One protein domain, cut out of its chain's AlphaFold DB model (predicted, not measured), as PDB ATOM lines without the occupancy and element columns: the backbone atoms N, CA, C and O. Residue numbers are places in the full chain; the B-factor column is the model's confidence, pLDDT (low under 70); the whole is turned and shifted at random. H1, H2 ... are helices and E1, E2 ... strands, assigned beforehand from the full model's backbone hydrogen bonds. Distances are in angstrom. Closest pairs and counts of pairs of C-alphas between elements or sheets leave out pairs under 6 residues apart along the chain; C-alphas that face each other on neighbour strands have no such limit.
ATOM      1  N   VAL A 138      -1.440 104.267  11.400       91.62
ATOM      2  CA  VAL A 138      -1.292 105.315  10.388       91.62
ATOM      3  C   VAL A 138      -0.535 106.490  10.983       91.62
ATOM      4  O   VAL A 138      -0.955 107.067  11.983       91.62
ATOM      5  N   VAL A 139       0.560 106.874  10.335       94.12
ATOM      6  CA  VAL A 139       1.280 108.109  10.637       94.12
ATOM      7  C   VAL A 139       0.841 109.170   9.642       94.12
ATOM      8  O   VAL A 139       1.067 109.038   8.443       94.12
ATOM      9  N   LEU A 140       0.203 110.227  10.128       95.44
ATOM     10  CA  LEU A 140      -0.172 111.381   9.324       95.44
ATOM     11  C   LEU A 140       0.905 112.456   9.449       95.44
ATOM     12  O   LEU A 140       0.979 113.160  10.453       95.44
ATOM     13  N   ASN A 141       1.747 112.575   8.429       95.19
ATOM     14  CA  ASN A 141       2.782 113.599   8.358       95.19
ATOM     15  C   ASN A 141       2.220 114.889   7.753       95.19
ATOM     16  O   ASN A 141       1.671 114.854   6.652       95.19
ATOM     17  N   CYS A 142       2.422 116.018   8.425       94.94
ATOM     18  CA  CYS A 142       2.036 117.346   7.965       94.94
ATOM     19  C   CYS A 142       3.278 118.246   7.833       94.94
ATOM     20  O   CYS A 142       3.659 118.917   8.795       94.94
ATOM     21  N   PRO A 143       3.915 118.306   6.645       91.75
ATOM     22  CA  PRO A 143       5.125 119.106   6.398       91.75
ATOM     23  C   PRO A 143       4.980 120.594   6.723       91.75
ATOM     24  O   PRO A 143       5.958 121.252   7.059       91.75
ATOM     25  N   ALA A 144       3.752 121.114   6.664       91.56
ATOM     26  CA  ALA A 144       3.427 122.493   7.012       91.56
ATOM     27  C   ALA A 144       3.777 122.861   8.465       91.56
ATOM     28  O   ALA A 144       4.034 124.029   8.744       91.56
ATOM     29  N   LEU A 145       3.769 121.882   9.373       92.44
ATOM     30  CA  LEU A 145       4.004 122.084  10.804       92.44
ATOM     31  C   LEU A 145       5.405 121.664  11.248       92.44
ATOM     32  O   LEU A 145       5.747 121.864  12.412       92.44
ATOM     33  N   HIS A 146       6.214 121.079  10.358       89.25
ATOM     34  CA  HIS A 146       7.600 120.761  10.692       89.25
ATOM     35  C   HIS A 146       8.401 122.041  10.917       89.25
ATOM     36  O   HIS A 146       8.199 123.019  10.186       89.25
ATOM     37  N   PRO A 147       9.299 122.051  11.918       69.38
ATOM     38  CA  PRO A 147      10.172 123.185  12.145       69.38
ATOM     39  C   PRO A 147      10.989 123.445  10.878       69.38
ATOM     40  O   PRO A 147      11.729 122.594  10.387       69.38
ATOM     41  N   LYS A 148      10.783 124.634  10.316       70.75
ATOM     42  CA  LYS A 148      11.714 125.264   9.378       70.75
ATOM     43  C   LYS A 148      12.771 125.985  10.250       70.75
ATOM     44  O   LYS A 148      12.661 125.918  11.476       70.75
ATOM     45  N   PRO A 149      13.759 126.721   9.709       58.59
ATOM     46  CA  PRO A 149      14.805 127.340  10.535       58.59
ATOM     47  C   PRO A 149      14.257 128.275  11.634       58.59
ATOM     48  O   PRO A 149      14.952 128.573  12.597       58.59
ATOM     49  N   ASN A 150      12.993 128.700  11.502       56.09
ATOM     50  CA  ASN A 150      12.198 129.335  12.545       56.09
ATOM     51  C   ASN A 150      11.031 128.422  12.958       56.09
ATOM     52  O   ASN A 150      10.399 127.789  12.105       56.09
ATOM     53  N   LEU A 151      10.711 128.411  14.258       64.19
ATOM     54  CA  LEU A 151       9.559 127.690  14.805       64.19
ATOM     55  C   LEU A 151       8.280 128.118  14.057       64.19
ATOM     56  O   LEU A 151       8.088 129.325  13.861       64.19
ATOM     57  N   PRO A 152       7.412 127.183  13.624       67.81
ATOM     58  CA  PRO A 152       6.185 127.542  12.927       67.81
ATOM     59  C   PRO A 152       5.380 128.506  13.794       67.81
ATOM     60  O   PRO A 152       5.067 128.222  14.951       67.81
ATOM     61  N   SER A 153       5.068 129.668  13.228       78.94
ATOM     62  CA  SER A 153       4.201 130.666  13.842       78.94
ATOM     63  C   SER A 153       2.951 130.848  12.981       78.94
ATOM     64  O   SER A 153       3.014 130.619  11.765       78.94
ATOM     65  N   PRO A 154       1.820 131.269  13.566       82.62
ATOM     66  CA  PRO A 154       0.594 131.510  12.807       82.62
ATOM     67  C   PRO A 154       0.814 132.427  11.597       82.62
ATOM     68  O   PRO A 154       0.312 132.144  10.513       82.62
ATOM     69  N   ASP A 155       1.659 133.450  11.750       83.25
ATOM     70  CA  ASP A 155       1.941 134.456  10.719       83.25
ATOM     71  C   ASP A 155       2.759 133.911   9.535       83.25
ATOM     72  O   ASP A 155       2.796 134.510   8.463       83.25
ATOM     73  N   THR A 156       3.413 132.759   9.715       83.44
ATOM     74  CA  THR A 156       4.233 132.114   8.675       83.44
ATOM     75  C   THR A 156       3.482 131.064   7.857       83.44
ATOM     76  O   THR A 156       3.997 130.617   6.831       83.44
ATOM     77  N   LEU A 157       2.276 130.666   8.278       87.75
ATOM     78  CA  LEU A 157       1.486 129.660   7.571       87.75
ATOM     79  C   LEU A 157       0.744 130.269   6.384       87.75
ATOM     80  O   LEU A 157      -0.117 131.136   6.529       87.75
ATOM     81  N   THR A 158       1.006 129.744   5.187       90.06
ATOM     82  CA  THR A 158       0.193 130.089   4.016       90.06
ATOM     83  C   THR A 158      -1.199 129.460   4.122       90.06
ATOM     84  O   THR A 158      -1.391 128.435   4.776       90.06
ATOM     85  N   LEU A 159      -2.193 130.004   3.409       91.06
ATOM     86  CA  LEU A 159      -3.527 129.382   3.335       91.06
ATOM     87  C   LEU A 159      -3.478 127.945   2.786       91.06
ATOM     88  O   LEU A 159      -4.284 127.101   3.178       91.06
ATOM     89  N   GLY A 160      -2.526 127.657   1.890       90.75
ATOM     90  CA  GLY A 160      -2.290 126.309   1.376       90.75
ATOM     91  C   GLY A 160      -1.826 125.349   2.471       90.75
ATOM     92  O   GLY A 160      -2.348 124.243   2.567       90.75
ATOM     93  N   GLN A 161      -0.910 125.796   3.329       91.50
ATOM     94  CA  GLN A 161      -0.421 125.042   4.483       91.50
ATOM     95  C   GLN A 161      -1.477 124.913   5.588       91.50
ATOM     96  O   GLN A 161      -1.659 123.841   6.150       91.50
ATOM     97  N   LEU A 162      -2.262 125.957   5.857       92.94
ATOM     98  CA  LEU A 162      -3.372 125.851   6.805       92.94
ATOM     99  C   LEU A 162      -4.406 124.815   6.344       92.94
ATOM    100  O   LEU A 162      -4.887 124.002   7.133       92.94
ATOM    101  N   ARG A 163      -4.717 124.791   5.041       94.44
ATOM    102  CA  ARG A 163      -5.606 123.779   4.465       94.44
ATOM    103  C   ARG A 163      -5.075 122.365   4.694       94.44
ATOM    104  O   ARG A 163      -5.873 121.482   4.997       94.44
ATOM    105  N   THR A 164      -3.775 122.128   4.542       94.12
ATOM    106  CA  THR A 164      -3.215 120.786   4.757       94.12
ATOM    107  C   THR A 164      -3.282 120.381   6.215       94.12
ATOM    108  O   THR A 164      -3.615 119.230   6.484       94.12
ATOM    109  N   VAL A 165      -3.084 121.308   7.155       95.00
ATOM    110  CA  VAL A 165      -3.282 121.045   8.589       95.00
ATOM    111  C   VAL A 165      -4.720 120.607   8.875       95.00
ATOM    112  O   VAL A 165      -4.926 119.530   9.430       95.00
ATOM    113  N   LEU A 166      -5.715 121.369   8.406       95.69
ATOM    114  CA  LEU A 166      -7.137 121.039   8.585       95.69
ATOM    115  C   LEU A 166      -7.515 119.694   7.946       95.69
ATOM    116  O   LEU A 166      -8.266 118.907   8.521       95.69
ATOM    117  N   LEU A 167      -6.984 119.406   6.753       95.44
ATOM    118  CA  LEU A 167      -7.191 118.116   6.092       95.44
ATOM    119  C   LEU A 167      -6.549 116.969   6.873       95.44
ATOM    120  O   LEU A 167      -7.128 115.885   6.930       95.44
ATOM    121  N   THR A 168      -5.375 117.198   7.464       96.06
ATOM    122  CA  THR A 168      -4.663 116.183   8.246       96.06
ATOM    123  C   THR A 168      -5.422 115.847   9.524       96.06
ATOM    124  O   THR A 168      -5.636 114.671   9.808       96.06
ATOM    125  N   ASP A 169      -5.893 116.864  10.248       95.69
ATOM    126  CA  ASP A 169      -6.733 116.701  11.438       95.69
ATOM    127  C   ASP A 169      -8.016 115.918  11.118       95.69
ATOM    128  O   ASP A 169      -8.291 114.868  11.712       95.69
ATOM    129  N   HIS A 170      -8.740 116.348  10.080       94.31
ATOM    130  CA  HIS A 170      -9.971 115.688   9.659       94.31
ATOM    131  C   HIS A 170      -9.740 114.232   9.231       94.31
ATOM    132  O   HIS A 170     -10.499 113.336   9.613       94.31
ATOM    133  N   LEU A 171      -8.678 113.970   8.459       93.88
ATOM    134  CA  LEU A 171      -8.300 112.617   8.058       93.88
ATOM    135  C   LEU A 171      -7.968 111.752   9.279       93.88
ATOM    136  O   LEU A 171      -8.403 110.601   9.344       93.88
ATOM    137  N   GLY A 172      -7.263 112.309  10.266       92.81
ATOM    138  CA  GLY A 172      -6.958 111.629  11.520       92.81
ATOM    139  C   GLY A 172      -8.213 111.246  12.291       92.81
ATOM    140  O   GLY A 172      -8.366 110.086  12.678       92.81
ATOM    141  N   ALA A 173      -9.162 112.173  12.438       91.94
ATOM    142  CA  ALA A 173     -10.449 111.900  13.071       91.94
ATOM    143  C   ALA A 173     -11.233 110.796  12.336       91.94
ATOM    144  O   ALA A 173     -11.774 109.886  12.969       91.94
ATOM    145  N   LEU A 174     -11.268 110.827  10.999       89.81
ATOM    146  CA  LEU A 174     -11.940 109.802  10.195       89.81
ATOM    147  C   LEU A 174     -11.296 108.417  10.344       89.81
ATOM    148  O   LEU A 174     -12.017 107.430  10.499       89.81
ATOM    149  N   LEU A 175      -9.966 108.335  10.308       88.88
ATOM    150  CA  LEU A 175      -9.231 107.076  10.442       88.88
ATOM    151  C   LEU A 175      -9.373 106.483  11.849       88.88
ATOM    152  O   LEU A 175      -9.664 105.293  11.975       88.88
ATOM    153  N   ARG A 176      -9.287 107.307  12.903       89.44
ATOM    154  CA  ARG A 176      -9.542 106.864  14.288       89.44
ATOM    155  C   ARG A 176     -10.958 106.321  14.448       89.44
ATOM    156  O   ARG A 176     -11.146 105.249  15.016       89.44
ATOM    157  N   ARG A 177     -11.961 106.995  13.871       85.81
ATOM    158  CA  ARG A 177     -13.347 106.494  13.868       85.81
ATOM    159  C   ARG A 177     -13.485 105.151  13.148       85.81
ATOM    160  O   ARG A 177     -14.360 104.383  13.515       85.81
ATOM    161  N   GLN A 178     -12.643 104.845  12.164       85.00
ATOM    162  CA  GLN A 178     -12.625 103.547  11.472       85.00
ATOM    163  C   GLN A 178     -11.845 102.448  12.221       85.00
ATOM    164  O   GLN A 178     -11.824 101.302  11.767       85.00
ATOM    165  N   GLY A 179     -11.240 102.769  13.369       85.00
ATOM    166  CA  GLY A 179     -10.527 101.820  14.224       85.00
ATOM    167  C   GLY A 179      -9.006 101.802  14.062       85.00
ATOM    168  O   GLY A 179      -8.354 101.009  14.738       85.00
ATOM    169  N   PHE A 180      -8.435 102.665  13.217       87.25
ATOM    170  CA  PHE A 180      -6.982 102.770  13.073       87.25
ATOM    171  C   PHE A 180      -6.346 103.471  14.278       87.25
ATOM    172  O   PHE A 180      -6.902 104.428  14.823       87.25
ATOM    173  N   THR A 181      -5.133 103.051  14.635       90.25
ATOM    174  CA  THR A 181      -4.268 103.829  15.532       90.25
ATOM    175  C   THR A 181      -3.600 104.916  14.704       90.25
ATOM    176  O   THR A 181      -2.900 104.599  13.747       90.25
ATOM    177  N   VAL A 182      -3.843 106.189  15.025       91.94
ATOM    178  CA  VAL A 182      -3.356 107.315  14.215       91.94
ATOM    179  C   VAL A 182      -2.446 108.223  15.028       91.94
ATOM    180  O   VAL A 182      -2.907 108.835  15.998       91.94
ATOM    181  N   SER A 183      -1.201 108.369  14.577       93.25
ATOM    182  CA  SER A 183      -0.222 109.323  15.104       93.25
ATOM    183  C   SER A 183      -0.050 110.485  14.124       93.25
ATOM    184  O   SER A 183       0.146 110.261  12.930       93.25
ATOM    185  N   CYS A 184      -0.158 111.726  14.600       94.62
ATOM    186  CA  CYS A 184       0.099 112.913  13.781       94.62
ATOM    187  C   CYS A 184       1.544 113.380  13.999       94.62
ATOM    188  O   CYS A 184       2.037 113.387  15.124       94.62
ATOM    189  N   CYS A 185       2.215 113.771  12.921       93.75
ATOM    190  CA  CYS A 185       3.608 114.198  12.913       93.75
ATOM    191  C   CYS A 185       3.716 115.555  12.195       93.75
ATOM    192  O   CYS A 185       3.154 115.696  11.105       93.75
ATOM    193  N   PRO A 186       4.413 116.551  12.766       93.75
ATOM    194  CA  PRO A 186       5.240 116.486  13.978       93.75
ATOM    195  C   PRO A 186       4.431 116.661  15.267       93.75
ATOM    196  O   PRO A 186       3.270 117.073  15.226       93.75
ATOM    197  N   VAL A 187       5.072 116.418  16.412       92.75
ATOM    198  CA  VAL A 187       4.602 116.977  17.690       92.75
ATOM    199  C   VAL A 187       5.107 118.400  17.870       92.75
ATOM    200  O   VAL A 187       6.231 118.717  17.484       92.75
ATOM    201  N   LEU A 188       4.269 119.256  18.448       92.06
ATOM    202  CA  LEU A 188       4.576 120.672  18.644       92.06
ATOM    203  C   LEU A 188       4.880 120.973  20.118       92.06
ATOM    204  O   LEU A 188       4.299 120.334  20.993       92.06
ATOM    205  N   PRO A 189       5.739 121.955  20.435       90.50
ATOM    206  CA  PRO A 189       5.926 122.375  21.818       90.50
ATOM    207  C   PRO A 189       4.608 122.865  22.427       90.50
ATOM    208  O   PRO A 189       3.865 123.636  21.801       90.50
ATOM    209  N   GLU A 190       4.330 122.417  23.648       90.00
ATOM    210  CA  GLU A 190       3.250 122.931  24.482       90.00
ATOM    211  C   GLU A 190       3.361 124.454  24.596       90.00
ATOM    212  O   GLU A 190       4.452 125.023  24.604       90.00
ATOM    213  N   ASP A 191       2.206 125.115  24.590       86.81
ATOM    214  CA  ASP A 191       2.059 126.571  24.691       86.81
ATOM    215  C   ASP A 191       2.753 127.412  23.602       86.81
ATOM    216  O   ASP A 191       2.761 128.640  23.670       86.81
ATOM    217  N   SER A 192       3.261 126.790  22.533       89.81
ATOM    218  CA  SER A 192       3.691 127.516  21.335       89.81
ATOM    219  C   SER A 192       2.539 128.317  20.699       89.81
ATOM    220  O   SER A 192       1.385 127.884  20.660       89.81
ATOM    221  N   ASN A 193       2.840 129.479  20.109       91.12
ATOM    222  CA  ASN A 193       1.821 130.306  19.440       91.12
ATOM    223  C   ASN A 193       1.026 129.520  18.385       91.12
ATOM    224  O   ASN A 193      -0.169 129.751  18.196       91.12
ATOM    225  N   ILE A 194       1.680 128.567  17.715       91.94
ATOM    226  CA  ILE A 194       1.033 127.708  16.733       91.94
ATOM    227  C   ILE A 194       0.048 126.723  17.369       91.94
ATOM    228  O   ILE A 194      -1.059 126.596  16.855       91.94
ATOM    229  N   ILE A 195       0.374 126.073  18.498       92.94
ATOM    230  CA  ILE A 195      -0.564 125.134  19.131       92.94
ATOM    231  C   ILE A 195      -1.799 125.871  19.658       92.94
ATOM    232  O   ILE A 195      -2.919 125.388  19.504       92.94
ATOM    233  N   VAL A 196      -1.615 127.079  20.204       93.44
ATOM    234  CA  VAL A 196      -2.721 127.942  20.647       93.44
ATOM    235  C   VAL A 196      -3.621 128.315  19.466       93.44
ATOM    236  O   VAL A 196      -4.841 128.184  19.555       93.44
ATOM    237  N   PHE A 197      -3.030 128.715  18.339       94.50
ATOM    238  CA  PHE A 197      -3.770 129.032  17.119       94.50
ATOM    239  C   PHE A 197      -4.566 127.834  16.580       94.50
ATOM    240  O   PHE A 197      -5.743 127.980  16.252       94.50
ATOM    241  N   LEU A 198      -3.972 126.637  16.543       95.44
ATOM    242  CA  LEU A 198      -4.665 125.423  16.102       95.44
ATOM    243  C   LEU A 198      -5.861 125.082  17.003       95.44
ATOM    244  O   LEU A 198      -6.941 124.787  16.492       95.44
ATOM    245  N   ARG A 199      -5.724 125.228  18.328       94.69
ATOM    246  CA  ARG A 199      -6.842 125.032  19.267       94.69
ATOM    247  C   ARG A 199      -7.989 126.018  19.032       94.69
ATOM    248  O   ARG A 199      -9.145 125.612  19.100       94.69
ATOM    249  N   ILE A 200      -7.699 127.286  18.709       95.19
ATOM    250  CA  ILE A 200      -8.730 128.287  18.357       95.19
ATOM    251  C   ILE A 200      -9.533 127.840  17.125       95.19
ATOM    252  O   ILE A 200     -10.739 128.065  17.056       95.19
ATOM    253  N   LEU A 201      -8.883 127.167  16.175       94.62
ATOM    254  CA  LEU A 201      -9.527 126.598  14.989       94.62
ATOM    255  C   LEU A 201     -10.246 125.264  15.251       94.62
ATOM    256  O   LEU A 201     -10.833 124.704  14.325       94.62
ATOM    257  N   GLY A 202     -10.211 124.751  16.484       95.19
ATOM    258  CA  GLY A 202     -10.783 123.456  16.847       95.19
ATOM    259  C   GLY A 202      -9.957 122.254  16.381       95.19
ATOM    260  O   GLY A 202     -10.501 121.157  16.298       95.19
ATOM    261  N   VAL A 203      -8.674 122.455  16.064       95.62
ATOM    262  CA  VAL A 203      -7.738 121.396  15.667       95.62
ATOM    263  C   VAL A 203      -7.038 120.842  16.904       95.62
ATOM    264  O   VAL A 203      -6.374 121.585  17.632       95.62
ATOM    265  N   ASP A 204      -7.153 119.530  17.114       90.38
ATOM    266  CA  ASP A 204      -6.498 118.818  18.213       90.38
ATOM    267  C   ASP A 204      -5.184 118.199  17.719       90.38
ATOM    268  O   ASP A 204      -5.136 117.083  17.193       90.38
ATOM    269  N   TRP A 205      -4.107 118.979  17.821       94.94
ATOM    270  CA  TRP A 205      -2.778 118.575  17.365       94.94
ATOM    271  C   TRP A 205      -1.915 118.069  18.530       94.94
ATOM    272  O   TRP A 205      -1.957 118.663  19.609       94.94
ATOM    273  N   PRO A 206      -1.090 117.018  18.350       93.31
ATOM    274  CA  PRO A 206      -0.281 116.500  19.443       93.31
ATOM    275  C   PRO A 206       0.819 117.482  19.868       93.31
ATOM    276  O   PRO A 206       1.535 118.047  19.032       93.31
ATOM    277  N   SER A 207       0.981 117.631  21.182       92.31
ATOM    278  CA  SER A 207       1.998 118.484  21.794       92.31
ATOM    279  C   SER A 207       2.929 117.727  22.742       92.31
ATOM    280  O   SER A 207       2.613 116.627  23.193       92.31
ATOM    281  N   VAL A 208       4.092 118.315  23.016       91.19
ATOM    282  CA  VAL A 208       5.100 117.817  23.960       91.19
ATOM    283  C   VAL A 208       5.619 118.949  24.850       91.19
ATOM    284  O   VAL A 208       5.638 120.095  24.398       91.19
ATOM    285  N   PRO A 209       6.089 118.661  26.077       90.19
ATOM    286  CA  PRO A 209       6.667 119.678  26.952       90.19
ATOM    287  C   PRO A 209       7.811 120.439  26.276       90.19
ATOM    288  O   PRO A 209       8.589 119.854  25.527       90.19
ATOM    289  N   VAL A 210       7.973 121.728  26.579       82.38
ATOM    290  CA  VAL A 210       9.013 122.583  25.961       82.38
ATOM    291  C   VAL A 210      10.439 122.073  26.219       82.38
ATOM    292  O   VAL A 210      11.328 122.288  25.403       82.38
ATOM    293  N   SER A 211      10.666 121.366  27.329       79.94
ATOM    294  CA  SER A 211      11.958 120.750  27.663       79.94
ATOM    295  C   SER A 211      12.258 119.468  26.880       79.94
ATOM    296  O   SER A 211      13.301 118.854  27.092       79.94
ATOM    297  N   TRP A 212      11.323 119.003  26.053       83.31
ATOM    298  CA  TRP A 212      11.494 117.797  25.260       83.31
ATOM    299  C   TRP A 212      12.452 118.052  24.095       83.31
ATOM    300  O   TRP A 212      12.288 119.020  23.353       83.31
ATOM    301  N   THR A 213      13.422 117.155  23.904       82.62
ATOM    302  CA  THR A 213      14.339 117.195  22.759       82.62
ATOM    303  C   THR A 213      14.312 115.878  21.996       82.62
ATOM    304  O   THR A 213      13.940 114.827  22.527       82.62
ATOM    305  N   ASN A 214      14.684 115.949  20.719       85.75
ATOM    306  CA  ASN A 214      14.765 114.792  19.831       85.75
ATOM    307  C   ASN A 214      16.217 114.449  19.462       85.75
ATOM    308  O   ASN A 214      16.447 113.715  18.504       85.75
ATOM    309  N   ASP A 215      17.187 114.995  20.204       89.31
ATOM    310  CA  ASP A 215      18.597 115.057  19.806       89.31
ATOM    311  C   ASP A 215      19.200 113.669  19.555       89.31
ATOM    312  O   ASP A 215      19.862 113.461  18.542       89.31
ATOM    313  N   GLU A 216      18.907 112.688  20.415       91.75
ATOM    314  CA  GLU A 216      19.386 111.305  20.256       91.75
ATOM    315  C   GLU A 216      18.862 110.653  18.967       91.75
ATOM    316  O   GLU A 216      19.584 109.931  18.277       91.75
ATOM    317  N   ARG A 217      17.595 110.907  18.610       91.94
ATOM    318  CA  ARG A 217      17.008 110.381  17.369       91.94
ATOM    319  C   ARG A 217      17.526 111.123  16.148       91.94
ATOM    320  O   ARG A 217      17.728 110.491  15.115       91.94
ATOM    321  N   GLU A 218      17.741 112.432  16.256       92.81
ATOM    322  CA  GLU A 218      18.374 113.227  15.204       92.81
ATOM    323  C   GLU A 218      19.801 112.735  14.933       92.81
ATOM    324  O   GLU A 218      20.158 112.517  13.777       92.81
ATOM    325  N   GLU A 219      20.591 112.466  15.975       93.00
ATOM    326  CA  GLU A 219      21.944 111.917  15.847       93.00
ATOM    327  C   GLU A 219      21.936 110.522  15.218       93.00
ATOM    328  O   GLU A 219      22.643 110.292  14.237       93.00
ATOM    329  N   LYS A 220      21.063 109.623  15.687       93.69
ATOM    330  CA  LYS A 220      20.893 108.288  15.094       93.69
ATOM    331  C   LYS A 220      20.483 108.355  13.621       93.69
ATOM    332  O   LYS A 220      20.946 107.560  12.805       93.69
ATOM    333  N   MET A 221      19.597 109.283  13.269       93.94
ATOM    334  CA  MET A 221      19.139 109.471  11.895       93.94
ATOM    335  C   MET A 221      20.258 110.018  11.003       93.94
ATOM    336  O   MET A 221      20.432 109.560   9.873       93.94
ATOM    337  N   LEU A 222      21.049 110.963  11.515       93.88
ATOM    338  CA  LEU A 222      22.222 111.474  10.819       93.88
ATOM    339  C   LEU A 222      23.260 110.366  10.600       93.88
ATOM    340  O   LEU A 222      23.737 110.205   9.479       93.88
ATOM    341  N   GLU A 223      23.554 109.564  11.622       93.88
ATOM    342  CA  GLU A 223      24.459 108.414  11.534       93.88
ATOM    343  C   GLU A 223      23.964 107.378  10.510       93.88
ATOM    344  O   GLU A 223      24.738 106.899   9.677       93.88
ATOM    345  N   ALA A 224      22.662 107.075  10.496       94.69
ATOM    346  CA  ALA A 224      22.066 106.167   9.516       94.69
ATOM    347  C   ALA A 224      22.228 106.681   8.075       94.69
ATOM    348  O   ALA A 224      22.561 105.912   7.171       94.69
ATOM    349  N   LEU A 225      22.053 107.986   7.852       94.31
ATOM    350  CA  LEU A 225      22.276 108.610   6.544       94.31
ATOM    351  C   LEU A 225      23.763 108.653   6.163       94.31
ATOM    352  O   LEU A 225      24.100 108.456   4.997       94.31
ATOM    353  N   GLN A 226      24.666 108.878   7.123       92.88
ATOM    354  CA  GLN A 226      26.115 108.854   6.892       92.88
ATOM    355  C   GLN A 226      26.618 107.464   6.493       92.88
ATOM    356  O   GLN A 226      27.515 107.359   5.655       92.88
ATOM    357  N   ASN A 227      26.023 106.417   7.064       92.62
ATOM    358  CA  ASN A 227      26.338 105.016   6.781       92.62
ATOM    359  C   ASN A 227      25.500 104.422   5.634       92.62
ATOM    360  O   ASN A 227      25.632 103.242   5.308       92.62
ATOM    361  N   SER A 228      24.644 105.228   5.007       93.12
ATOM    362  CA  SER A 228      23.767 104.799   3.922       93.12
ATOM    363  C   SER A 228      24.560 104.414   2.662       93.12
ATOM    364  O   SER A 228      25.481 105.139   2.270       93.12
ATOM    365  N   PRO A 229      24.171 103.346   1.932       92.12
ATOM    366  CA  PRO A 229      24.793 102.983   0.651       92.12
ATOM    367  C   PRO A 229      24.576 104.039  -0.453       92.12
ATOM    368  O   PRO A 229      25.216 103.989  -1.509       92.12
ATOM    369  N   TYR A 230      23.675 104.995  -0.211       93.31
ATOM    370  CA  TYR A 230      23.327 106.080  -1.124       93.31
ATOM    371  C   TYR A 230      24.117 107.369  -0.869       93.31
ATOM    372  O   TYR A 230      23.931 108.340  -1.608       93.31
ATOM    373  N   LYS A 231      24.989 107.407   0.149       92.94
ATOM    374  CA  LYS A 231      25.885 108.543   0.390       92.94
ATOM    375  C   LYS A 231      26.811 108.747  -0.810       92.94
ATOM    376  O   LYS A 231      27.445 107.804  -1.289       92.94
ATOM    377  N   GLU A 232      26.918 109.986  -1.280       89.19
ATOM    378  CA  GLU A 232      27.939 110.340  -2.263       89.19
ATOM    379  C   GLU A 232      29.304 110.383  -1.581       89.19
ATOM    380  O   GLU A 232      29.486 111.019  -0.541       89.19
ATOM    381  N   ARG A 233      30.271 109.673  -2.164       80.00
ATOM    382  CA  ARG A 233      31.672 109.846  -1.788       80.00
ATOM    383  C   ARG A 233      32.103 111.194  -2.339       80.00
ATOM    384  O   ARG A 233      31.859 111.461  -3.513       80.00
ATOM    385  N   GLY A 255      25.316 120.049   6.496       61.59
ATOM    386  CA  GLY A 255      25.403 120.517   5.105       61.59
ATOM    387  C   GLY A 255      26.510 119.893   4.246       61.59
ATOM    388  O   GLY A 255      26.517 120.123   3.040       61.59
ATOM    389  N   THR A 256      27.392 119.065   4.810       78.44
ATOM    390  CA  THR A 256      28.425 118.339   4.034       78.44
ATOM    391  C   THR A 256      27.916 116.989   3.518       78.44
ATOM    392  O   THR A 256      28.344 116.492   2.478       78.44
ATOM    393  N   LEU A 257      26.946 116.384   4.210       90.06
ATOM    394  CA  LEU A 257      26.405 115.082   3.829       90.06
ATOM    395  C   LEU A 257      25.504 115.187   2.591       90.06
ATOM    396  O   LEU A 257      24.452 115.826   2.622       90.06
ATOM    397  N   ARG A 258      25.890 114.495   1.517       94.06
ATOM    398  CA  ARG A 258      25.136 114.400   0.261       94.06
ATOM    399  C   ARG A 258      24.635 112.974   0.041       94.06
ATOM    400  O   ARG A 258      25.409 112.022   0.129       94.06
ATOM    401  N   VAL A 259      23.348 112.829  -0.264       94.62
ATOM    402  CA  VAL A 259      22.687 111.536  -0.509       94.62
ATOM    403  C   VAL A 259      22.079 111.531  -1.908       94.62
ATOM    404  O   VAL A 259      21.353 112.451  -2.287       94.62
ATOM    405  N   ASN A 260      22.357 110.487  -2.685       93.94
ATOM    406  CA  ASN A 260      21.840 110.327  -4.039       93.94
ATOM    407  C   ASN A 260      20.427 109.721  -4.011       93.94
ATOM    408  O   ASN A 260      20.265 108.500  -4.006       93.94
ATOM    409  N   LEU A 261      19.396 110.573  -4.007       93.44
ATOM    410  CA  LEU A 261      17.994 110.139  -3.938       93.44
ATOM    411  C   LEU A 261      17.552 109.397  -5.199       93.44
ATOM    412  O   LEU A 261      16.681 108.532  -5.136       93.44
ATOM    413  N   LYS A 262      18.176 109.708  -6.341       91.25
ATOM    414  CA  LYS A 262      17.901 109.027  -7.606       91.25
ATOM    415  C   LYS A 262      18.186 107.535  -7.517       91.25
ATOM    416  O   LYS A 262      17.373 106.726  -7.955       91.25
ATOM    417  N   ARG A 263      19.318 107.170  -6.911       91.94
ATOM    418  CA  ARG A 263      19.672 105.767  -6.676       91.94
ATOM    419  C   ARG A 263      18.683 105.077  -5.742       91.94
ATOM    420  O   ARG A 263      18.326 103.940  -6.017       91.94
ATOM    421  N   VAL A 264      18.179 105.775  -4.720       88.69
ATOM    422  CA  VAL A 264      17.191 105.224  -3.775       88.69
ATOM    423  C   VAL A 264      15.953 104.718  -4.515       88.69
ATOM    424  O   VAL A 264      15.662 103.529  -4.458       88.69
ATOM    425  N   PHE A 265      15.237 105.572  -5.258       85.38
ATOM    426  CA  PHE A 265      13.982 105.133  -5.890       85.38
ATOM    427  C   PHE A 265      14.189 104.192  -7.088       85.38
ATOM    428  O   PHE A 265      13.274 103.443  -7.432       85.38
ATOM    429  N   GLN A 266      15.367 104.215  -7.725       87.25
ATOM    430  CA  GLN A 266      15.718 103.283  -8.803       87.25
ATOM    431  C   GLN A 266      16.018 101.876  -8.275       87.25
ATOM    432  O   GLN A 266      15.521 100.903  -8.840       87.25
ATOM    433  N   GLU A 267      16.811 101.768  -7.206       88.12
ATOM    434  CA  GLU A 267      17.202 100.487  -6.608       88.12
ATOM    435  C   GLU A 267      16.040  99.871  -5.802       88.12
ATOM    436  O   GLU A 267      15.780  98.677  -5.924       88.12
ATOM    437  N   GLU A 268      15.261 100.690  -5.085       80.62
ATOM    438  CA  GLU A 268      14.062 100.271  -4.331       80.62
ATOM    439  C   GLU A 268      12.796 100.143  -5.208       80.62
ATOM    440  O   GLU A 268      11.717  99.819  -4.713       80.62
ATOM    441  N   GLN A 269      12.901 100.409  -6.519       77.88
ATOM    442  CA  GLN A 269      11.809 100.322  -7.505       77.88
ATOM    443  C   GLN A 269      10.525 101.062  -7.085       77.88
ATOM    444  O   GLN A 269       9.415 100.545  -7.227       77.88
ATOM    445  N   LEU A 270      10.660 102.287  -6.573       78.19
ATOM    446  CA  LEU A 270       9.540 103.061  -6.034       78.19
ATOM    447  C   LEU A 270       8.866 103.903  -7.140       78.19
ATOM    448  O   LEU A 270       9.457 104.874  -7.618       78.19
ATOM    449  N   PRO A 271       7.629 103.583  -7.575       77.19
ATOM    450  CA  PRO A 271       6.965 104.322  -8.645       77.19
ATOM    451  C   PRO A 271       6.303 105.608  -8.130       77.19
ATOM    452  O   PRO A 271       5.707 105.617  -7.058       77.19
ATOM    453  N   GLY A 272       6.284 106.655  -8.960       79.88
ATOM    454  CA  GLY A 272       5.469 107.860  -8.727       79.88
ATOM    455  C   GLY A 272       6.205 109.070  -8.152       79.88
ATOM    456  O   GLY A 272       5.577 110.113  -8.011       79.88
ATOM    457  N   TYR A 273       7.506 108.952  -7.883       84.38
ATOM    458  CA  TYR A 273       8.360 110.074  -7.489       84.38
ATOM    459  C   TYR A 273       8.779 110.928  -8.691       84.38
ATOM    460  O   TYR A 273       8.853 110.434  -9.821       84.38
ATOM    461  N   ASP A 274       9.059 112.209  -8.446       84.88
ATOM    462  CA  ASP A 274       9.502 113.147  -9.471       84.88
ATOM    463  C   ASP A 274      10.871 112.716 -10.050       84.88
ATOM    464  O   ASP A 274      11.842 112.563  -9.302       84.88
ATOM    465  N   PRO A 275      10.999 112.534 -11.381       84.88
ATOM    466  CA  PRO A 275      12.256 112.128 -12.014       84.88
ATOM    467  C   PRO A 275      13.422 113.111 -11.828       84.88
ATOM    468  O   PRO A 275      14.571 112.740 -12.079       84.88
ATOM    469  N   SER A 276      13.142 114.358 -11.438       88.19
ATOM    470  CA  SER A 276      14.147 115.383 -11.145       88.19
ATOM    471  C   SER A 276      14.782 115.245  -9.756       88.19
ATOM    472  O   SER A 276      15.751 115.952  -9.469       88.19
ATOM    473  N   LEU A 277      14.309 114.320  -8.908       88.94
ATOM    474  CA  LEU A 277      14.991 113.970  -7.661       88.94
ATOM    475  C   LEU A 277      16.405 113.455  -7.964       88.94
ATOM    476  O   LEU A 277      16.596 112.367  -8.508       88.94
ATOM    477  N   GLY A 278      17.399 114.269  -7.616       90.19
ATOM    478  CA  GLY A 278      18.818 113.978  -7.789       90.19
ATOM    479  C   GLY A 278      19.520 113.795  -6.450       90.19
ATOM    480  O   GLY A 278      19.065 113.059  -5.575       90.19
ATOM    481  N   THR A 279      20.642 114.478  -6.284       92.56
ATOM    482  CA  THR A 279      21.381 114.503  -5.024       92.56
ATOM    483  C   THR A 279      20.774 115.528  -4.073       92.56
ATOM    484  O   THR A 279      20.499 116.662  -4.463       92.56
ATOM    485  N   CYS A 280      20.584 115.142  -2.815       92.69
ATOM    486  CA  CYS A 280      20.113 116.018  -1.754       92.69
ATOM    487  C   CYS A 280      21.216 116.235  -0.718       92.69
ATOM    488  O   CYS A 280      21.797 115.274  -0.209       92.69
ATOM    489  N   THR A 281      21.491 117.499  -0.404       93.31
ATOM    490  CA  THR A 281      22.324 117.876   0.739       93.31
ATOM    491  C   THR A 281      21.482 117.818   2.006       93.31
ATOM    492  O   THR A 281      20.451 118.486   2.106       93.31
ATOM    493  N   VAL A 282      21.914 117.020   2.978       92.50
ATOM    494  CA  VAL A 282      21.184 116.807   4.228       92.50
ATOM    495  C   VAL A 282      21.314 118.044   5.115       92.50
ATOM    496  O   VAL A 282      22.410 118.444   5.506       92.50
ATOM    497  N   GLN A 283      20.168 118.649   5.429       90.94
ATOM    498  CA  GLN A 283      20.046 119.814   6.305       90.94
ATOM    499  C   GLN A 283      19.516 119.419   7.686       90.94
ATOM    500  O   GLN A 283      18.887 118.369   7.841       90.94
ATOM    501  N   ARG A 284      19.706 120.308   8.670       89.69
ATOM    502  CA  ARG A 284      19.196 120.137  10.038       89.69
ATOM    503  C   ARG A 284      17.701 119.890  10.093       89.69
ATOM    504  O   ARG A 284      17.271 118.891  10.659       89.69
ATOM    505  N   ASP A 285      16.932 120.727   9.408       89.69
ATOM    506  CA  ASP A 285      15.479 120.586   9.327       89.69
ATOM    507  C   ASP A 285      15.059 119.225   8.761       89.69
ATOM    508  O   ASP A 285      14.079 118.641   9.216       89.69
ATOM    509  N   SER A 286      15.798 118.693   7.779       91.88
ATOM    510  CA  SER A 286      15.493 117.387   7.191       91.88
ATOM    511  C   SER A 286      15.696 116.263   8.201       91.88
ATOM    512  O   SER A 286      14.856 115.377   8.298       91.88
ATOM    513  N   VAL A 287      16.774 116.301   8.987       92.50
ATOM    514  CA  VAL A 287      17.023 115.283  10.019       92.50
ATOM    515  C   VAL A 287      16.032 115.406  11.170       92.50
ATOM    516  O   VAL A 287      15.511 114.387  11.616       92.50
ATOM    517  N   SER A 288      15.694 116.626  11.584       92.06
ATOM    518  CA  SER A 288      14.648 116.859  12.582       92.06
ATOM    519  C   SER A 288      13.286 116.314  12.127       92.06
ATOM    520  O   SER A 288      12.617 115.592  12.874       92.06
ATOM    521  N   HIS A 289      12.914 116.544  10.860       93.44
ATOM    522  CA  HIS A 289      11.715 115.964  10.241       93.44
ATOM    523  C   HIS A 289      11.759 114.431  10.274       93.44
ATOM    524  O   HIS A 289      10.824 113.784  10.748       93.44
ATOM    525  N   LEU A 290      12.855 113.828   9.820       94.38
ATOM    526  CA  LEU A 290      13.015 112.373   9.806       94.38
ATOM    527  C   LEU A 290      12.966 111.756  11.209       94.38
ATOM    528  O   LEU A 290      12.339 110.716  11.396       94.38
ATOM    529  N   ALA A 291      13.560 112.407  12.207       93.31
ATOM    530  CA  ALA A 291      13.523 111.954  13.593       93.31
ATOM    531  C   ALA A 291      12.102 112.026  14.186       93.31
ATOM    532  O   ALA A 291      11.698 111.155  14.959       93.31
ATOM    533  N   GLN A 292      11.311 113.038  13.813       93.62
ATOM    534  CA  GLN A 292       9.888 113.139  14.165       93.62
ATOM    535  C   GLN A 292       9.048 112.043  13.489       93.62
ATOM    536  O   GLN A 292       8.123 111.503  14.103       93.62
ATOM    537  N   LEU A 293       9.363 111.691  12.238       92.81
ATOM    538  CA  LEU A 293       8.720 110.587  11.519       92.81
ATOM    539  C   LEU A 293       9.042 109.233  12.159       92.81
ATOM    540  O   LEU A 293       8.123 108.473  12.454       92.81
ATOM    541  N   ASP A 294      10.320 108.965  12.434       91.56
ATOM    542  CA  ASP A 294      10.785 107.748  13.108       91.56
ATOM    543  C   ASP A 294      10.104 107.564  14.475       91.56
ATOM    544  O   ASP A 294       9.570 106.495  14.785       91.56
ATOM    545  N   ARG A 295      10.002 108.639  15.264       90.38
ATOM    546  CA  ARG A 295       9.245 108.630  16.522       90.38
ATOM    547  C   ARG A 295       7.776 108.271  16.306       90.38
ATOM    548  O   ARG A 295       7.281 107.354  16.952       90.38
ATOM    549  N   ALA A 296       7.088 108.969  15.403       90.88
ATOM    550  CA  ALA A 296       5.665 108.734  15.165       90.88
ATOM    551  C   ALA A 296       5.382 107.301  14.679       90.88
ATOM    552  O   ALA A 296       4.310 106.757  14.949       90.88
ATOM    553  N   THR A 297       6.346 106.669  13.998       87.88
ATOM    554  CA  THR A 297       6.259 105.250  13.637       87.88
ATOM    555  C   THR A 297       6.510 104.296  14.795       87.88
ATOM    556  O   THR A 297       5.890 103.237  14.822       87.88
ATOM    557  N   ALA A 298       7.356 104.653  15.765       82.50
ATOM    558  CA  ALA A 298       7.607 103.818  16.941       82.50
ATOM    559  C   ALA A 298       6.344 103.638  17.804       82.50
ATOM    560  O   ALA A 298       6.151 102.583  18.405       82.50
ATOM    561  N   ASP A 299       5.454 104.632  17.801       69.81
ATOM    562  CA  ASP A 299       4.165 104.580  18.501       69.81
ATOM    563  C   ASP A 299       3.152 103.635  17.823       69.81
ATOM    564  O   ASP A 299       2.117 103.289  18.398       69.81
ATOM    565  N   CYS A 300       3.430 103.186  16.594       71.25
ATOM    566  CA  CYS A 300       2.593 102.228  15.888       71.25
ATOM    567  C   CYS A 300       3.021 100.797  16.247       71.25
ATOM    568  O   CYS A 300       3.876 100.202  15.602       71.25
ATOM    569  N   THR A 301       2.368 100.207  17.249       62.41
ATOM    570  CA  THR A 301       2.611  98.827  17.726       62.41
ATOM    571  C   THR A 301       2.162  97.724  16.755       62.41
ATOM    572  O   THR A 301       2.348  96.538  17.024       62.41
ATOM    573  N   VAL A 302       1.547  98.096  15.631       61.09
ATOM    574  CA  VAL A 302       0.948  97.170  14.666       61.09
ATOM    575  C   VAL A 302       1.940  96.883  13.540       61.09
ATOM    576  O   VAL A 302       2.504  97.806  12.959       61.09
ATOM    577  N   SER A 303       2.083  95.608  13.168       61.16
ATOM    578  CA  SER A 303       2.993  95.109  12.118       61.16
ATOM    579  C   SER A 303       2.778  95.712  10.718       61.16
ATOM    580  O   SER A 303       3.562  95.454   9.810       61.16
ATOM    581  N   THR A 304       1.716  96.497  10.525       67.56
ATOM    582  CA  THR A 304       1.345  97.177   9.279       67.56
ATOM    583  C   THR A 304       1.074  98.657   9.547       67.56
ATOM    584  O   THR A 304      -0.069  99.119   9.594       67.56
ATOM    585  N   ALA A 305       2.141  99.422   9.756       80.75
ATOM    586  CA  ALA A 305       2.051 100.870   9.850       80.75
ATOM    587  C   ALA A 305       2.232 101.514   8.457       80.75
ATOM    588  O   ALA A 305       3.016 101.044   7.632       80.75
ATOM    589  N   THR A 306       1.461 102.561   8.160       89.38
ATOM    590  CA  THR A 306       1.514 103.307   6.888       89.38
ATOM    591  C   THR A 306       1.693 104.793   7.167       89.38
ATOM    592  O   THR A 306       0.932 105.358   7.948       89.38
ATOM    593  N   ALA A 307       2.653 105.447   6.518       91.00
ATOM    594  CA  ALA A 307       2.764 106.901   6.546       91.00
ATOM    595  C   ALA A 307       1.975 107.514   5.390       91.00
ATOM    596  O   ALA A 307       2.076 107.061   4.251       91.00
ATOM    597  N   VAL A 308       1.210 108.560   5.683       93.25
ATOM    598  CA  VAL A 308       0.504 109.382   4.700       93.25
ATOM    599  C   VAL A 308       1.009 110.811   4.840       93.25
ATOM    600  O   VAL A 308       0.925 111.398   5.920       93.25
ATOM    601  N   HIS A 309       1.535 111.376   3.758       93.12
ATOM    602  CA  HIS A 309       2.161 112.698   3.783       93.12
ATOM    603  C   HIS A 309       1.219 113.783   3.262       93.12
ATOM    604  O   HIS A 309       1.163 114.036   2.073       93.12
ATOM    605  N   VAL A 310       0.466 114.464   4.122       94.06
ATOM    606  CA  VAL A 310      -0.515 115.466   3.677       94.06
ATOM    607  C   VAL A 310       0.181 116.784   3.334       94.06
ATOM    608  O   VAL A 310       0.521 117.576   4.215       94.06
ATOM    609  N   THR A 311       0.397 117.025   2.042       90.44
ATOM    610  CA  THR A 311       1.201 118.146   1.539       90.44
ATOM    611  C   THR A 311       0.384 119.201   0.809       90.44
ATOM    612  O   THR A 311      -0.733 118.970   0.338       90.44
ATOM    613  N   SER A 312       0.960 120.400   0.737       87.94
ATOM    614  CA  SER A 312       0.519 121.447  -0.176       87.94
ATOM    615  C   SER A 312       1.361 121.348  -1.450       87.94
ATOM    616  O   SER A 312       2.450 120.776  -1.424       87.94
ATOM    617  N   CYS A 313       0.926 121.973  -2.546       83.06
ATOM    618  CA  CYS A 313       1.755 122.065  -3.753       83.06
ATOM    619  C   CYS A 313       3.115 122.743  -3.500       83.06
ATOM    620  O   CYS A 313       4.071 122.494  -4.223       83.06
ATOM    621  N   GLN A 314       3.218 123.591  -2.469       82.62
ATOM    622  CA  GLN A 314       4.457 124.282  -2.107       82.62
ATOM    623  C   GLN A 314       5.453 123.353  -1.404       82.62
ATOM    624  O   GLN A 314       6.658 123.577  -1.483       82.62
ATOM    625  N   ASP A 315       4.959 122.323  -0.715       85.12
ATOM    626  CA  ASP A 315       5.782 121.418   0.090       85.12
ATOM    627  C   ASP A 315       5.975 120.041  -0.583       85.12
ATOM    628  O   ASP A 315       6.761 119.238  -0.090       85.12
ATOM    629  N   GLU A 316       5.296 119.762  -1.704       87.69
ATOM    630  CA  GLU A 316       5.282 118.456  -2.385       87.69
ATOM    631  C   GLU A 316       6.686 117.964  -2.758       87.69
ATOM    632  O   GLU A 316       7.103 116.896  -2.313       87.69
ATOM    633  N   PHE A 317       7.453 118.761  -3.509       89.81
ATOM    634  CA  PHE A 317       8.797 118.364  -3.941       89.81
ATOM    635  C   PHE A 317       9.747 118.147  -2.753       89.81
ATOM    636  O   PHE A 317      10.462 117.147  -2.693       89.81
ATOM    637  N   ARG A 318       9.713 119.048  -1.759       90.06
ATOM    638  CA  ARG A 318      10.510 118.903  -0.530       90.06
ATOM    639  C   ARG A 318      10.112 117.641   0.231       90.06
ATOM    640  O   ARG A 318      10.978 116.932   0.731       90.06
ATOM    641  N   GLN A 319       8.823 117.328   0.302       92.56
ATOM    642  CA  GLN A 319       8.360 116.121   0.969       92.56
ATOM    643  C   GLN A 319       8.823 114.851   0.252       92.56
ATOM    644  O   GLN A 319       9.209 113.902   0.928       92.56
ATOM    645  N   GLN A 320       8.856 114.837  -1.081       91.75
ATOM    646  CA  GLN A 320       9.425 113.710  -1.824       91.75
ATOM    647  C   GLN A 320      10.918 113.518  -1.508       91.75
ATOM    648  O   GLN A 320      11.372 112.385  -1.345       91.75
ATOM    649  N   GLN A 321      11.682 114.605  -1.329       92.75
ATOM    650  CA  GLN A 321      13.071 114.511  -0.863       92.75
ATOM    651  C   GLN A 321      13.165 113.890   0.537       92.75
ATOM    652  O   GLN A 321      13.976 112.991   0.750       92.75
ATOM    653  N   ILE A 322      12.319 114.323   1.478       94.19
ATOM    654  CA  ILE A 322      12.266 113.762   2.837       94.19
ATOM    655  C   ILE A 322      11.894 112.277   2.807       94.19
ATOM    656  O   ILE A 322      12.555 111.478   3.463       94.19
ATOM    657  N   ALA A 323      10.891 111.886   2.022       92.50
ATOM    658  CA  ALA A 323      10.484 110.492   1.863       92.50
ATOM    659  C   ALA A 323      11.654 109.611   1.388       92.50
ATOM    660  O   ALA A 323      11.897 108.536   1.944       92.50
ATOM    661  N   MET A 324      12.434 110.092   0.412       93.12
ATOM    662  CA  MET A 324      13.615 109.386  -0.096       93.12
ATOM    663  C   MET A 324      14.781 109.364   0.886       93.12
ATOM    664  O   MET A 324      15.429 108.329   1.017       93.12
ATOM    665  N   LEU A 325      15.029 110.447   1.623       94.31
ATOM    666  CA  LEU A 325      16.010 110.423   2.711       94.31
ATOM    667  C   LEU A 325      15.600 109.418   3.794       94.31
ATOM    668  O   LEU A 325      16.436 108.667   4.288       94.31
ATOM    669  N   TRP A 326      14.307 109.329   4.109       93.44
ATOM    670  CA  TRP A 326      13.817 108.357   5.078       93.44
ATOM    671  C   TRP A 326      14.062 106.923   4.606       93.44
ATOM    672  O   TRP A 326      14.564 106.095   5.364       93.44
ATOM    673  N   ARG A 327      13.809 106.635   3.323       91.88
ATOM    674  CA  ARG A 327      14.175 105.349   2.710       91.88
ATOM    675  C   ARG A 327      15.675 105.085   2.776       91.88
ATOM    676  O   ARG A 327      16.075 104.010   3.206       91.88
ATOM    677  N   ALA A 328      16.497 106.076   2.437       92.81
ATOM    678  CA  ALA A 328      17.953 105.960   2.479       92.81
ATOM    679  C   ALA A 328      18.499 105.674   3.889       92.81
ATOM    680  O   ALA A 328      19.549 105.045   4.010       92.81
ATOM    681  N   SER A 329      17.788 106.107   4.937       91.81
ATOM    682  CA  SER A 329      18.107 105.804   6.341       91.81
ATOM    683  C   SER A 329      17.703 104.389   6.790       91.81
ATOM    684  O   SER A 329      17.989 104.001   7.919       91.81
ATOM    685  N   GLY A 330      17.049 103.607   5.920       87.69
ATOM    686  CA  GLY A 330      16.615 102.234   6.197       87.69
ATOM    687  C   GLY A 330      15.152 102.090   6.628       87.69
ATOM    688  O   GLY A 330      14.754 101.019   7.087       87.69
ATOM    689  N   ALA A 331      14.323 103.133   6.494       85.88
ATOM    690  CA  ALA A 331      12.910 103.045   6.852       85.88
ATOM    691  C   ALA A 331      12.134 102.108   5.906       85.88
ATOM    692  O   ALA A 331      12.033 102.332   4.697       85.88
ATOM    693  N   THR A 332      11.509 101.076   6.475       80.00
ATOM    694  CA  THR A 332      10.788 100.029   5.727       80.00
ATOM    695  C   THR A 332       9.287 100.290   5.589       80.00
ATOM    696  O   THR A 332       8.611  99.628   4.802       80.00
ATOM    697  N   LEU A 333       8.756 101.287   6.302       79.00
ATOM    698  CA  LEU A 333       7.330 101.610   6.349       79.00
ATOM    699  C   LEU A 333       6.732 101.861   4.958       79.00
ATOM    700  O   LEU A 333       7.353 102.516   4.124       79.00
ATOM    701  N   THR A 334       5.497 101.427   4.694       81.50
ATOM    702  CA  THR A 334       4.781 101.857   3.483       81.50
ATOM    703  C   THR A 334       4.494 103.360   3.556       81.50
ATOM    704  O   THR A 334       3.946 103.838   4.546       81.50
ATOM    705  N   GLN A 335       4.861 104.099   2.510       81.50
ATOM    706  CA  GLN A 335       4.659 105.547   2.409       81.50
ATOM    707  C   GLN A 335       3.662 105.827   1.282       81.50
ATOM    708  O   GLN A 335       3.768 105.237   0.205       81.50
ATOM    709  N   ILE A 336       2.677 106.684   1.546       79.81
ATOM    710  CA  ILE A 336       1.664 107.120   0.587       79.81
ATOM    711  C   ILE A 336       1.774 108.635   0.443       79.81
ATOM    712  O   ILE A 336       1.403 109.387   1.349       79.81
ATOM    713  N   ASP A 337       2.227 109.062  -0.730       65.81
ATOM    714  CA  ASP A 337       2.163 110.455  -1.145       65.81
ATOM    715  C   ASP A 337       0.779 110.740  -1.750       65.81
ATOM    716  O   ASP A 337       0.354 110.075  -2.705       65.81
TER     717      ASP A 337
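AT A GLANCE: This is residues 138 to 233 and 255 to 337 of the 378 residues of an uncharacterized protein of Oncorhynchus mykiss (UniProt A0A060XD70). A small twisted sheet of four strands, E2 E1 E5 E6, stands between helix H1 on one face and H5 and H6 on the other, making three layers. Beyond H5 and H6, away from the sheet, H3 packs on H5, while H4 and the small two-strand sheet E3 E4 pack on H6; H2 stands toward the opposite end of the long axis, touching no helix. The printed part has 179 residues with six named helices and six named strands, in the order E1 H1 E2 H2 H3 E3 H4 E4 H5 E5 H6 E6. The larger sheet is parallel, the smaller antiparallel, and the class is mixed, helices and strands. The whole is compact, with a radius of gyration of the C-alphas of 15.9 A and spans of 48 by 34 by 30 A.

IN THESE COORDINATES: Find C-alpha 138 at (-1.292, 105.315, 10.388), where E1, residues 138 to 141, begins. H1, residues 159 to 177, runs 27.0 A from C-alpha 159 at (-3.527, 129.382, 3.335). Next come E2, 181 to 185, 13.3 A; H2, 193 to 200; and H3, 215 to 226, 16.2 A. Past the cut look for E3, 258 to 260; H4, 261 to 267; and E4, 279 to 281. H5, 284 to 298, spans 21.2 A; E5, 305 to 309, 13.3 A; H6, 316 to 328, 18.4 A. E6, 334 to 336, ends at C-alpha 336 at (1.664, 107.120, 0.587).

HOW THE PARTS SIT: Start at E1, parallel to E2 with N 140 to O 183 at 2.8 A, and parallel to E5 with N 139 to O 306 at 2.9 A. E5 is parallel to E6, with N 336 to O 307 at 2.8 A. E1, H1, E2 and E5, H6, E6 are strand-helix-strand units, a helix between parallel neighbour strands, each with a right-handed crossover. H1 is on the sheet at a height of 9.8 A, and H5, on the opposite face, at 9.2 A; both run along the strands. H5 touches H6 at a steep tilt of 66 degrees, closest at the C-alphas of Leu 290 and Trp 326, 6.3 A. H3 touches H5 with residues 217 to 222 alone, about perpendicular at 74 degrees; the C-alphas of Glu 218 and Ala 291 are closest, 5.3 A. H4 touches H6, closest at the C-alphas of Leu 261 and Met 324, 5.9 A. E3 and E4 are antiparallel, with N 280 to O 259 at 2.8 A. In the six helices every O i to N i+4 pair is within hydrogen-bond range.

THE WHOLE: The C-alphas farthest apart are those of Ile 200 and Arg 233, 48.8 A. Residues 234 to 254 are not printed, and C-alphas 233 and 255 are 14.2 A apart across the cut. The links E1 to H1, H2 to H3 and H4 to E4 are long. Mean pLDDT of the printed part is 88.1; 12 residues are under 70, among them 149 to 152 and 301 to 304.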